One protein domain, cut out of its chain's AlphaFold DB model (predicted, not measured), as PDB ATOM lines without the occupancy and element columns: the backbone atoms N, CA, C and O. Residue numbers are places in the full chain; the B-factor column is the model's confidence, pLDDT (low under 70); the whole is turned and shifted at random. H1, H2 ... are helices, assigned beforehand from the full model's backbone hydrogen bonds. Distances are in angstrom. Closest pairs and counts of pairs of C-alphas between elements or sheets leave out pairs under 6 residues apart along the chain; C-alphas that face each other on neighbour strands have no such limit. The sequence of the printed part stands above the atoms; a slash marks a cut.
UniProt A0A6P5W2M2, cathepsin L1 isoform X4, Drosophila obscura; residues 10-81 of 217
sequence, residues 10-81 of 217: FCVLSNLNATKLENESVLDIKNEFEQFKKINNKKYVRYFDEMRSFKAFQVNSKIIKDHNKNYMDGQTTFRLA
ATOM      1  N   PHE A  10      94.910  94.843  53.268       48.53
ATOM      2  CA  PHE A  10      94.044  93.793  53.833       48.53
ATOM      3  C   PHE A  10      93.183  93.050  52.796       48.53
ATOM      4  O   PHE A  10      92.858  91.886  53.008       48.53
ATOM      5  N   CYS A  11      92.846  93.677  51.662       50.50
ATOM      6  CA  CYS A  11      91.980  93.066  50.642       50.50
ATOM      7  C   CYS A  11      92.739  92.112  49.696       50.50
ATOM      8  O   CYS A  11      92.163  91.185  49.138       50.50
ATOM      9  N   VAL A  12      94.051  92.303  49.516       51.00
ATOM     10  CA  VAL A  12      94.872  91.427  48.656       51.00
ATOM     11  C   VAL A  12      95.264  90.145  49.400       51.00
ATOM     12  O   VAL A  12      95.232  89.060  48.824       51.00
ATOM     13  N   LEU A  13      95.552  90.241  50.705       51.72
ATOM     14  CA  LEU A  13      95.916  89.091  51.544       51.72
ATOM     15  C   LEU A  13      94.742  88.124  51.788       51.72
ATOM     16  O   LEU A  13      94.953  86.912  51.813       51.72
ATOM     17  N   SER A  14      93.506  88.623  51.919       57.25
ATOM     18  CA  SER A  14      92.315  87.766  52.037       57.25
ATOM     19  C   SER A  14      92.042  86.969  50.753       57.25
ATOM     20  O   SER A  14      91.749  85.776  50.826       57.25
ATOM     21  N   ASN A  15      92.221  87.588  49.581       56.50
ATOM     22  CA  ASN A  15      92.043  86.939  48.278       56.50
ATOM     23  C   ASN A  15      93.131  85.889  47.968       56.50
ATOM     24  O   ASN A  15      92.825  84.835  47.405       56.50
ATOM     25  N   LEU A  16      94.388  86.116  48.374       59.97
ATOM     26  CA  LEU A  16      95.455  85.109  48.237       59.97
ATOM     27  C   LEU A  16      95.209  83.870  49.115       59.97
ATOM     28  O   LEU A  16      95.465  82.747  48.685       59.97
ATOM     29  N   ASN A  17      94.691  84.054  50.332       63.41
ATOM     30  CA  ASN A  17      94.387  82.932  51.221       63.41
ATOM     31  C   ASN A  17      93.182  82.114  50.734       63.41
ATOM     32  O   ASN A  17      93.233  80.887  50.780       63.41
ATOM     33  N   ALA A  18      92.134  82.768  50.224       63.19
ATOM     34  CA  ALA A  18      90.970  82.084  49.661       63.19
ATOM     35  C   ALA A  18      91.334  81.250  48.418       63.19
ATOM     36  O   ALA A  18      90.987  80.076  48.347       63.19
ATOM     37  N   THR A  19      92.114  81.815  47.489       63.69
ATOM     38  CA  THR A  19      92.574  81.102  46.279       63.69
ATOM     39  C   THR A  19      93.534  79.953  46.592       63.69
ATOM     40  O   THR A  19      93.491  78.914  45.933       63.69
ATOM     41  N   LYS A  20      94.381  80.091  47.621       66.75
ATOM     42  CA  LYS A  20      95.249  79.007  48.100       66.75
ATOM     43  C   LYS A  20      94.445  77.857  48.718       66.75
ATOM     44  O   LYS A  20      94.683  76.712  48.351       66.75
ATOM     45  N   LEU A  21      93.483  78.158  49.596       66.56
ATOM     46  CA  LEU A  21      92.596  77.161  50.215       66.56
ATOM     47  C   LEU A  21      91.730  76.440  49.173       66.56
ATOM     48  O   LEU A  21      91.553  75.226  49.246       66.56
ATOM     49  N   GLU A  22      91.220  77.171  48.181       70.38
ATOM     50  CA  GLU A  22      90.439  76.597  47.087       70.38
ATOM     51  C   GLU A  22      91.293  75.643  46.240       70.38
ATOM     52  O   GLU A  22      90.903  74.490  46.051       70.38
ATOM     53  N   ASN A  23      92.496  76.063  45.829       68.25
ATOM     54  CA  ASN A  23      93.430  75.218  45.075       68.25
ATOM     55  C   ASN A  23      93.888  73.976  45.856       68.25
ATOM     56  O   ASN A  23      94.006  72.899  45.272       68.25
ATOM     57  N   GLU A  24      94.120  74.101  47.164       70.38
ATOM     58  CA  GLU A  24      94.480  72.978  48.036       70.38
ATOM     59  C   GLU A  24      93.317  71.982  48.161       70.38
ATOM     60  O   GLU A  24      93.523  70.778  48.010       70.38
ATOM     61  N   SER A  25      92.076  72.471  48.287       79.19
ATOM     62  CA  SER A  25      90.878  71.617  48.303       79.19
ATOM     63  C   SER A  25      90.623  70.908  46.965       79.19
ATOM     64  O   SER A  25      90.191  69.754  46.942       79.19
ATOM     65  N   VAL A  26      90.921  71.572  45.840       77.75
ATOM     66  CA  VAL A  26      90.782  70.990  44.497       77.75
ATOM     67  C   VAL A  26      91.854  69.925  44.250       77.75
ATOM     68  O   VAL A  26      91.578  68.905  43.613       77.75
ATOM     69  N   LEU A  27      93.072  70.127  44.757       82.69
ATOM     70  CA  LEU A  27      94.129  69.122  44.674       82.69
ATOM     71  C   LEU A  27      93.807  67.899  45.545       82.69
ATOM     72  O   LEU A  27      93.991  66.767  45.095       82.69
ATOM     73  N   ASP A  28      93.267  68.120  46.744       90.00
ATOM     74  CA  ASP A  28      92.863  67.058  47.666       90.00
ATOM     75  C   ASP A  28      91.752  66.179  47.071       90.00
ATOM     76  O   ASP A  28      91.918  64.968  46.927       90.00
ATOM     77  N   ILE A  29      90.668  66.785  46.564       93.44
ATOM     78  CA  ILE A  29      89.562  66.021  45.962       93.44
ATOM     79  C   ILE A  29      89.985  65.256  44.699       93.44
ATOM     80  O   ILE A  29      89.448  64.189  44.397       93.44
ATOM     81  N   LYS A  30      90.968  65.774  43.951       95.25
ATOM     82  CA  LYS A  30      91.544  65.063  42.805       95.25
ATOM     83  C   LYS A  30      92.317  63.826  43.261       95.25
ATOM     84  O   LYS A  30      92.151  62.764  42.665       95.25
ATOM     85  N   ASN A  31      93.107  63.932  44.328       96.06
ATOM     86  CA  ASN A  31      93.812  62.791  44.911       96.06
ATOM     87  C   ASN A  31      92.834  61.748  45.477       96.06
ATOM     88  O   ASN A  31      93.012  60.555  45.220       96.06
ATOM     89  N   GLU A  32      91.777  62.183  46.172       96.12
ATOM     90  CA  GLU A  32      90.685  61.310  46.629       96.12
ATOM     91  C   GLU A  32      90.043  60.562  45.443       96.12
ATOM     92  O   GLU A  32      89.824  59.351  45.518       96.12
ATOM     93  N   PHE A  33      89.803  61.241  44.314       97.38
ATOM     94  CA  PHE A  33      89.248  60.608  43.114       97.38
ATOM     95  C   PHE A  33      90.205  59.586  42.483       97.38
ATOM     96  O   PHE A  33      89.775  58.503  42.086       97.38
ATOM     97  N   GLU A  34      91.508  59.872  42.422       97.12
ATOM     98  CA  GLU A  34      92.508  58.906  41.945       97.12
ATOM     99  C   GLU A  34      92.559  57.648  42.822       97.12
ATOM    100  O   GLU A  34      92.631  56.527  42.310       97.12
ATOM    101  N   GLN A  35      92.479  57.809  44.144       96.75
ATOM    102  CA  GLN A  35      92.392  56.682  45.075       96.75
ATOM    103  C   GLN A  35      91.088  55.903  44.888       96.75
ATOM    104  O   GLN A  35      91.115  54.676  44.781       96.75
ATOM    105  N   PHE A  36      89.961  56.608  44.771       97.44
ATOM    106  CA  PHE A  36      88.660  56.016  44.483       97.44
ATOM    107  C   PHE A  36      88.697  55.164  43.209       97.44
ATOM    108  O   PHE A  36      88.232  54.020  43.231       97.44
ATOM    109  N   LYS A  37      89.296  55.673  42.121       97.44
ATOM    110  CA  LYS A  37      89.437  54.928  40.865       97.44
ATOM    111  C   LYS A  37      90.221  53.634  41.062       97.44
ATOM    112  O   LYS A  37      89.794  52.593  40.567       97.44
ATOM    113  N   LYS A  38      91.330  53.687  41.807       96.25
ATOM    114  CA  LYS A  38      92.167  52.513  42.102       96.25
ATOM    115  C   LYS A  38      91.415  51.470  42.926       96.25
ATOM    116  O   LYS A  38      91.377  50.312  42.532       96.25
ATOM    117  N   ILE A  39      90.780  51.882  44.025       95.88
ATOM    118  CA  ILE A  39      90.054  50.981  44.937       95.88
ATOM    119  C   ILE A  39      88.887  50.288  44.222       95.88
ATOM    120  O   ILE A  39      88.654  49.100  44.421       95.88
ATOM    121  N   ASN A  40      88.170  51.017  43.365       95.00
ATOM    122  CA  ASN A  40      86.966  50.521  42.695       95.00
ATOM    123  C   ASN A  40      87.231  50.018  41.265       95.00
ATOM    124  O   ASN A  40      86.281  49.779  40.522       95.00
ATOM    125  N   ASN A  41      88.500  49.880  40.863       95.06
ATOM    126  CA  ASN A  41      88.916  49.465  39.516       95.06
ATOM    127  C   ASN A  41      88.234  50.253  38.377       95.06
ATOM    128  O   ASN A  41      87.914  49.702  37.321       95.06
ATOM    129  N   LYS A  42      88.001  51.554  38.579       95.06
ATOM    130  CA  LYS A  42      87.321  52.411  37.601       95.06
ATOM    131  C   LYS A  42      88.249  52.731  36.438       95.06
ATOM    132  O   LYS A  42      89.388  53.157  36.627       95.06
ATOM    133  N   LYS A  43      87.724  52.570  35.226       94.44
ATOM    134  CA  LYS A  43      88.389  52.929  33.974       94.44
ATOM    135  C   LYS A  43      87.402  53.693  33.106       94.44
ATOM    136  O   LYS A  43      86.283  53.228  32.899       94.44
ATOM    137  N   TYR A  44      87.832  54.831  32.579       95.19
ATOM    138  CA  TYR A  44      87.033  55.652  31.677       95.19
ATOM    139  C   TYR A  44      87.680  55.632  30.300       95.19
ATOM    140  O   TYR A  44      88.867  55.910  30.163       95.19
ATOM    141  N   VAL A  45      86.905  55.269  29.278       91.88
ATOM    142  CA  VAL A  45      87.418  55.166  27.902       91.88
ATOM    143  C   VAL A  45      87.620  56.550  27.292       91.88
ATOM    144  O   VAL A  45      88.573  56.770  26.550       91.88
ATOM    145  N   ARG A  46      86.716  57.492  27.587       95.25
ATOM    146  CA  ARG A  46      86.734  58.843  27.025       95.25
ATOM    147  C   ARG A  46      87.012  59.864  28.117       95.25
ATOM    148  O   ARG A  46      86.436  59.793  29.200       95.25
ATOM    149  N   TYR A  47      87.792  60.883  27.769       94.00
ATOM    150  CA  TYR A  47      88.084  62.019  28.646       94.00
ATOM    151  C   TYR A  47      86.812  62.680  29.205       94.00
ATOM    152  O   TYR A  47      86.727  62.986  30.391       94.00
ATOM    153  N   PHE A  48      85.782  62.852  28.370       95.25
ATOM    154  CA  PHE A  48      84.515  63.448  28.803       95.25
ATOM    155  C   PHE A  48      83.750  62.597  29.826       95.25
ATOM    156  O   PHE A  48      83.047  63.165  30.663       95.25
ATOM    157  N   ASP A  49      83.884  61.268  29.782       94.38
ATOM    158  CA  ASP A  49      83.255  60.383  30.766       94.38
ATOM    159  C   ASP A  49      83.964  60.518  32.116       94.38
ATOM    160  O   ASP A  49      83.302  60.720  33.131       94.38
ATOM    161  N   GLU A  50      85.301  60.531  32.117       96.38
ATOM    162  CA  GLU A  50      86.088  60.775  33.330       96.38
ATOM    163  C   GLU A  50      85.785  62.146  33.938       96.38
ATOM    164  O   GLU A  50      85.570  62.254  35.142       96.38
ATOM    165  N   MET A  51      85.703  63.193  33.113       95.50
ATOM    166  CA  MET A  51      85.379  64.542  33.573       95.50
ATOM    167  C   MET A  51      83.980  64.610  34.205       95.50
ATOM    168  O   MET A  51      83.795  65.256  35.240       95.50
ATOM    169  N   ARG A  52      82.987  63.927  33.617       95.44
ATOM    170  CA  ARG A  52      81.633  63.829  34.185       95.44
ATOM    171  C   ARG A  52      81.648  63.080  35.517       95.44
ATOM    172  O   ARG A  52      81.045  63.551  36.480       95.44
ATOM    173  N   SER A  53      82.345  61.949  35.570       96.12
ATOM    174  CA  SER A  53      82.482  61.122  36.769       96.12
ATOM    175  C   SER A  53      83.222  61.841  37.893       96.12
ATOM    176  O   SER A  53      82.789  61.786  39.041       96.12
ATOM    177  N   PHE A  54      84.270  62.602  37.574       96.94
ATOM    178  CA  PHE A  54      84.964  63.445  38.541       96.94
ATOM    179  C   PHE A  54      84.039  64.526  39.102       96.94
ATOM    180  O   PHE A  54      83.961  64.699  40.316       96.94
ATOM    181  N   LYS A  55      83.259  65.201  38.247       96.06
ATOM    182  CA  LYS A  55      82.298  66.211  38.707       96.06
ATOM    183  C   LYS A  55      81.229  65.616  39.628       96.06
ATOM    184  O   LYS A  55      80.897  66.221  40.645       96.06
ATOM    185  N   ALA A  56      80.715  64.429  39.306       96.69
ATOM    186  CA  ALA A  56      79.796  63.711  40.186       96.69
ATOM    187  C   ALA A  56      80.466  63.332  41.518       96.69
ATOM    188  O   ALA A  56      79.888  63.566  42.577       96.69
ATOM    189  N   PHE A  57      81.709  62.847  41.477       97.44
ATOM    190  CA  PHE A  57      82.487  62.518  42.670       97.44
ATOM    191  C   PHE A  57      82.718  63.720  43.587       97.44
ATOM    192  O   PHE A  57      82.556  63.597  44.799       97.44
ATOM    193  N   GLN A  58      83.027  64.896  43.035       96.19
ATOM    194  CA  GLN A  58      83.168  66.131  43.812       96.19
ATOM    195  C   GLN A  58      81.867  66.486  44.544       96.19
ATOM    196  O   GLN A  58      81.878  66.756  45.747       96.19
ATOM    197  N   VAL A  59      80.736  66.443  43.832       96.12
ATOM    198  CA  VAL A  59      79.412  66.728  44.405       96.12
ATOM    199  C   VAL A  59      79.067  65.719  45.501       96.12
ATOM    200  O   VAL A  59      78.703  66.114  46.608       96.12
ATOM    201  N   ASN A  60      79.240  64.426  45.235       97.12
ATOM    202  CA  ASN A  60      78.918  63.369  46.191       97.12
ATOM    203  C   ASN A  60      79.833  63.397  47.419       97.12
ATOM    204  O   ASN A  60      79.362  63.211  48.537       97.12
ATOM    205  N   SER A  61      81.121  63.696  47.250       96.25
ATOM    206  CA  SER A  61      82.061  63.824  48.370       96.25
ATOM    207  C   SER A  61      81.698  64.994  49.279       96.25
ATOM    208  O   SER A  61      81.767  64.866  50.501       96.25
ATOM    209  N   LYS A  62      81.230  66.112  48.707       95.81
ATOM    210  CA  LYS A  62      80.684  67.225  49.489       95.81
ATOM    211  C   LYS A  62      79.437  66.803  50.269       95.81
ATOM    212  O   LYS A  62      79.376  67.052  51.468       95.81
ATOM    213  N   ILE A  63      78.492  66.114  49.623       96.81
ATOM    214  CA  ILE A  63      77.283  65.585  50.281       96.81
ATOM    215  C   ILE A  63      77.656  64.672  51.456       96.81
ATOM    216  O   ILE A  63      77.089  64.806  52.535       96.81
ATOM    217  N   ILE A  64      78.632  63.779  51.274       97.19
ATOM    218  CA  ILE A  64      79.112  62.878  52.330       97.19
ATOM    219  C   ILE A  64      79.700  63.670  53.506       97.19
ATOM    220  O   ILE A  64      79.339  63.408  54.653       97.19
ATOM    221  N   LYS A  65      80.587  64.640  53.235       96.19
ATOM    222  CA  LYS A  65      81.232  65.472  54.268       96.19
ATOM    223  C   LYS A  65      80.186  66.275  55.058       96.19
ATOM    224  O   LYS A  65      80.182  66.219  56.287       96.19
ATOM    225  N   ASP A  66      79.263  66.936  54.362       97.25
ATOM    226  CA  ASP A  66      78.212  67.757  54.976       97.25
ATOM    227  C   ASP A  66      77.218  66.887  55.786       97.25
ATOM    228  O   ASP A  66      76.900  67.206  56.933       97.25
ATOM    229  N   HIS A  67      76.793  65.730  55.258       98.31
ATOM    230  CA  HIS A  67      75.907  64.793  55.972       98.31
ATOM    231  C   HIS A  67      76.557  64.207  57.227       98.31
ATOM    232  O   HIS A  67      75.915  64.099  58.271       98.31
ATOM    233  N   ASN A  68      77.835  63.832  57.152       98.31
ATOM    234  CA  ASN A  68      78.538  63.249  58.292       98.31
ATOM    235  C   ASN A  68      78.820  64.275  59.393       98.31
ATOM    236  O   ASN A  68      78.878  63.892  60.559       98.31
ATOM    237  N   LYS A  69      78.925  65.567  59.061       98.19
ATOM    238  CA  LYS A  69      78.919  66.633  60.067       98.19
ATOM    239  C   LYS A  69      77.580  66.675  60.811       98.19
ATOM    240  O   LYS A  69      77.572  66.600  62.033       98.19
ATOM    241  N   ASN A  70      76.464  66.664  60.082       98.00
ATOM    242  CA  ASN A  70      75.126  66.620  60.684       98.00
ATOM    243  C   ASN A  70      74.918  65.375  61.562       98.00
ATOM    244  O   ASN A  70      74.268  65.458  62.601       98.00
ATOM    245  N   TYR A  71      75.491  64.233  61.175       98.06
ATOM    246  CA  TYR A  71      75.490  63.028  62.006       98.06
ATOM    247  C   TYR A  71      76.234  63.248  63.333       98.06
ATOM    248  O   TYR A  71      75.732  62.866  64.387       98.06
ATOM    249  N   MET A  72      77.420  63.870  63.300       97.88
ATOM    250  CA  MET A  72      78.194  64.166  64.516       97.88
ATOM    251  C   MET A  72      77.465  65.148  65.441       97.88
ATOM    252  O   MET A  72      77.578  65.030  66.657       97.88
ATOM    253  N   ASP A  73      76.671  66.047  64.862       97.81
ATOM    254  CA  ASP A  73      75.823  66.998  65.585       97.81
ATOM    255  C   ASP A  73      74.488  66.377  66.062       97.81
ATOM    256  O   ASP A  73      73.640  67.075  66.615       97.81
ATOM    257  N   GLY A  74      74.259  65.076  65.833       97.88
ATOM    258  CA  GLY A  74      73.044  64.365  66.248       97.88
ATOM    259  C   GLY A  74      71.790  64.673  65.417       97.88
ATOM    260  O   GLY A  74      70.691  64.292  65.809       97.88
ATOM    261  N   GLN A  75      71.931  65.343  64.269       98.25
ATOM    262  CA  GLN A  75      70.812  65.717  63.392       98.25
ATOM    263  C   GLN A  75      70.382  64.583  62.448       98.25
ATOM    264  O   GLN A  75      69.263  64.587  61.936       98.25
ATOM    265  N   THR A  76      71.260  63.610  62.193       97.88
ATOM    266  CA  THR A  76      70.957  62.415  61.394       97.88
ATOM    267  C   THR A  76      71.367  61.151  62.148       97.88
ATOM    268  O   THR A  76      72.278  61.159  62.969       97.88
ATOM    269  N   THR A  77      70.688  60.036  61.874       98.00
ATOM    270  CA  THR A  77      70.897  58.756  62.579       98.00
ATOM    271  C   THR A  77      71.858  57.806  61.862       98.00
ATOM    272  O   THR A  77      72.166  56.732  62.372       98.00
ATOM    273  N   PHE A  78      72.348  58.182  60.679       98.19
ATOM    274  CA  PHE A  78      73.218  57.353  59.849       98.19
ATOM    275  C   PHE A  78      74.334  58.181  59.216       98.19
ATOM    276  O   PHE A  78      74.218  59.397  59.087       98.19
ATOM    277  N   ARG A  79      75.400  57.504  58.787       97.62
ATOM    278  CA  ARG A  79      76.533  58.108  58.075       97.62
ATOM    279  C   ARG A  79      76.501  57.730  56.601       97.62
ATOM    280  O   ARG A  79      75.993  56.669  56.242       97.62
ATOM    281  N   LEU A  80      77.103  58.572  55.775       97.25
ATOM    282  CA  LEU A  80      77.410  58.259  54.386       97.25
ATOM    283  C   LEU A  80      78.894  57.914  54.240       97.25
ATOM    284  O   LEU A  80      79.744  58.410  54.979       97.25
ATOM    285  N   ALA A  81      79.207  57.079  53.257       95.38
ATOM    286  CA  ALA A  81      80.570  56.738  52.877       95.38
ATOM    287  C   ALA A  81      80.655  56.620  51.355       95.38
ATOM    288  O   ALA A  81      79.652  56.361  50.684       95.38
TER     289      ALA A  81
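Overview. This is residues 10 to 81 of the 217 residues of the protein "cathepsin L1 isoform X4" of Drosophila obscura (UniProt A0A6P5W2M2). Two long helices, H1 and H2, cross as a lopsided X, and residues 10 to 25 of H1 stick out as a free arm. After H2 an unnamed tail, residues 73 to 81, folds back. The printed part has 72 residues, with two named helices in the order H1, H2 and no named strand; its class is all helix. It is loose, with a radius of gyration of the C-alphas of 15.8 A, and flat, spanning 47 by 37 by 17 A.

Along the chain. Find C-alpha 10 at (94.044, 93.793, 53.833); from there H1, residues 10 to 39, runs 43.9 A to C-alpha 39 at (90.054, 50.981, 44.937). H2, residues 47 to 72, runs 37.3 A and ends at C-alpha 72, (78.194, 64.166, 64.516).

Arrangement. Look at residues 29 to 33 of H1 and 54 to 58 of H2: there alone the helices only just touch, with 3 pairs of C-alphas within 8 A. The closest C-alphas, of Ile 29 and Gln 58, are 6.7 A apart. Their lines are about perpendicular, at 75 degrees. Every O i to N i+4 pair is within hydrogen-bond range in H2, and 24 of 26 in H1.

Size, cuts and confidence. The C-alphas farthest apart, of Phe 10 and Val 45, are 47.0 A apart. The printed part has no cut, and the link from H1 to H2 is short, 7 residues. The pLDDT is under 70 at residues 10 to 21 and 23.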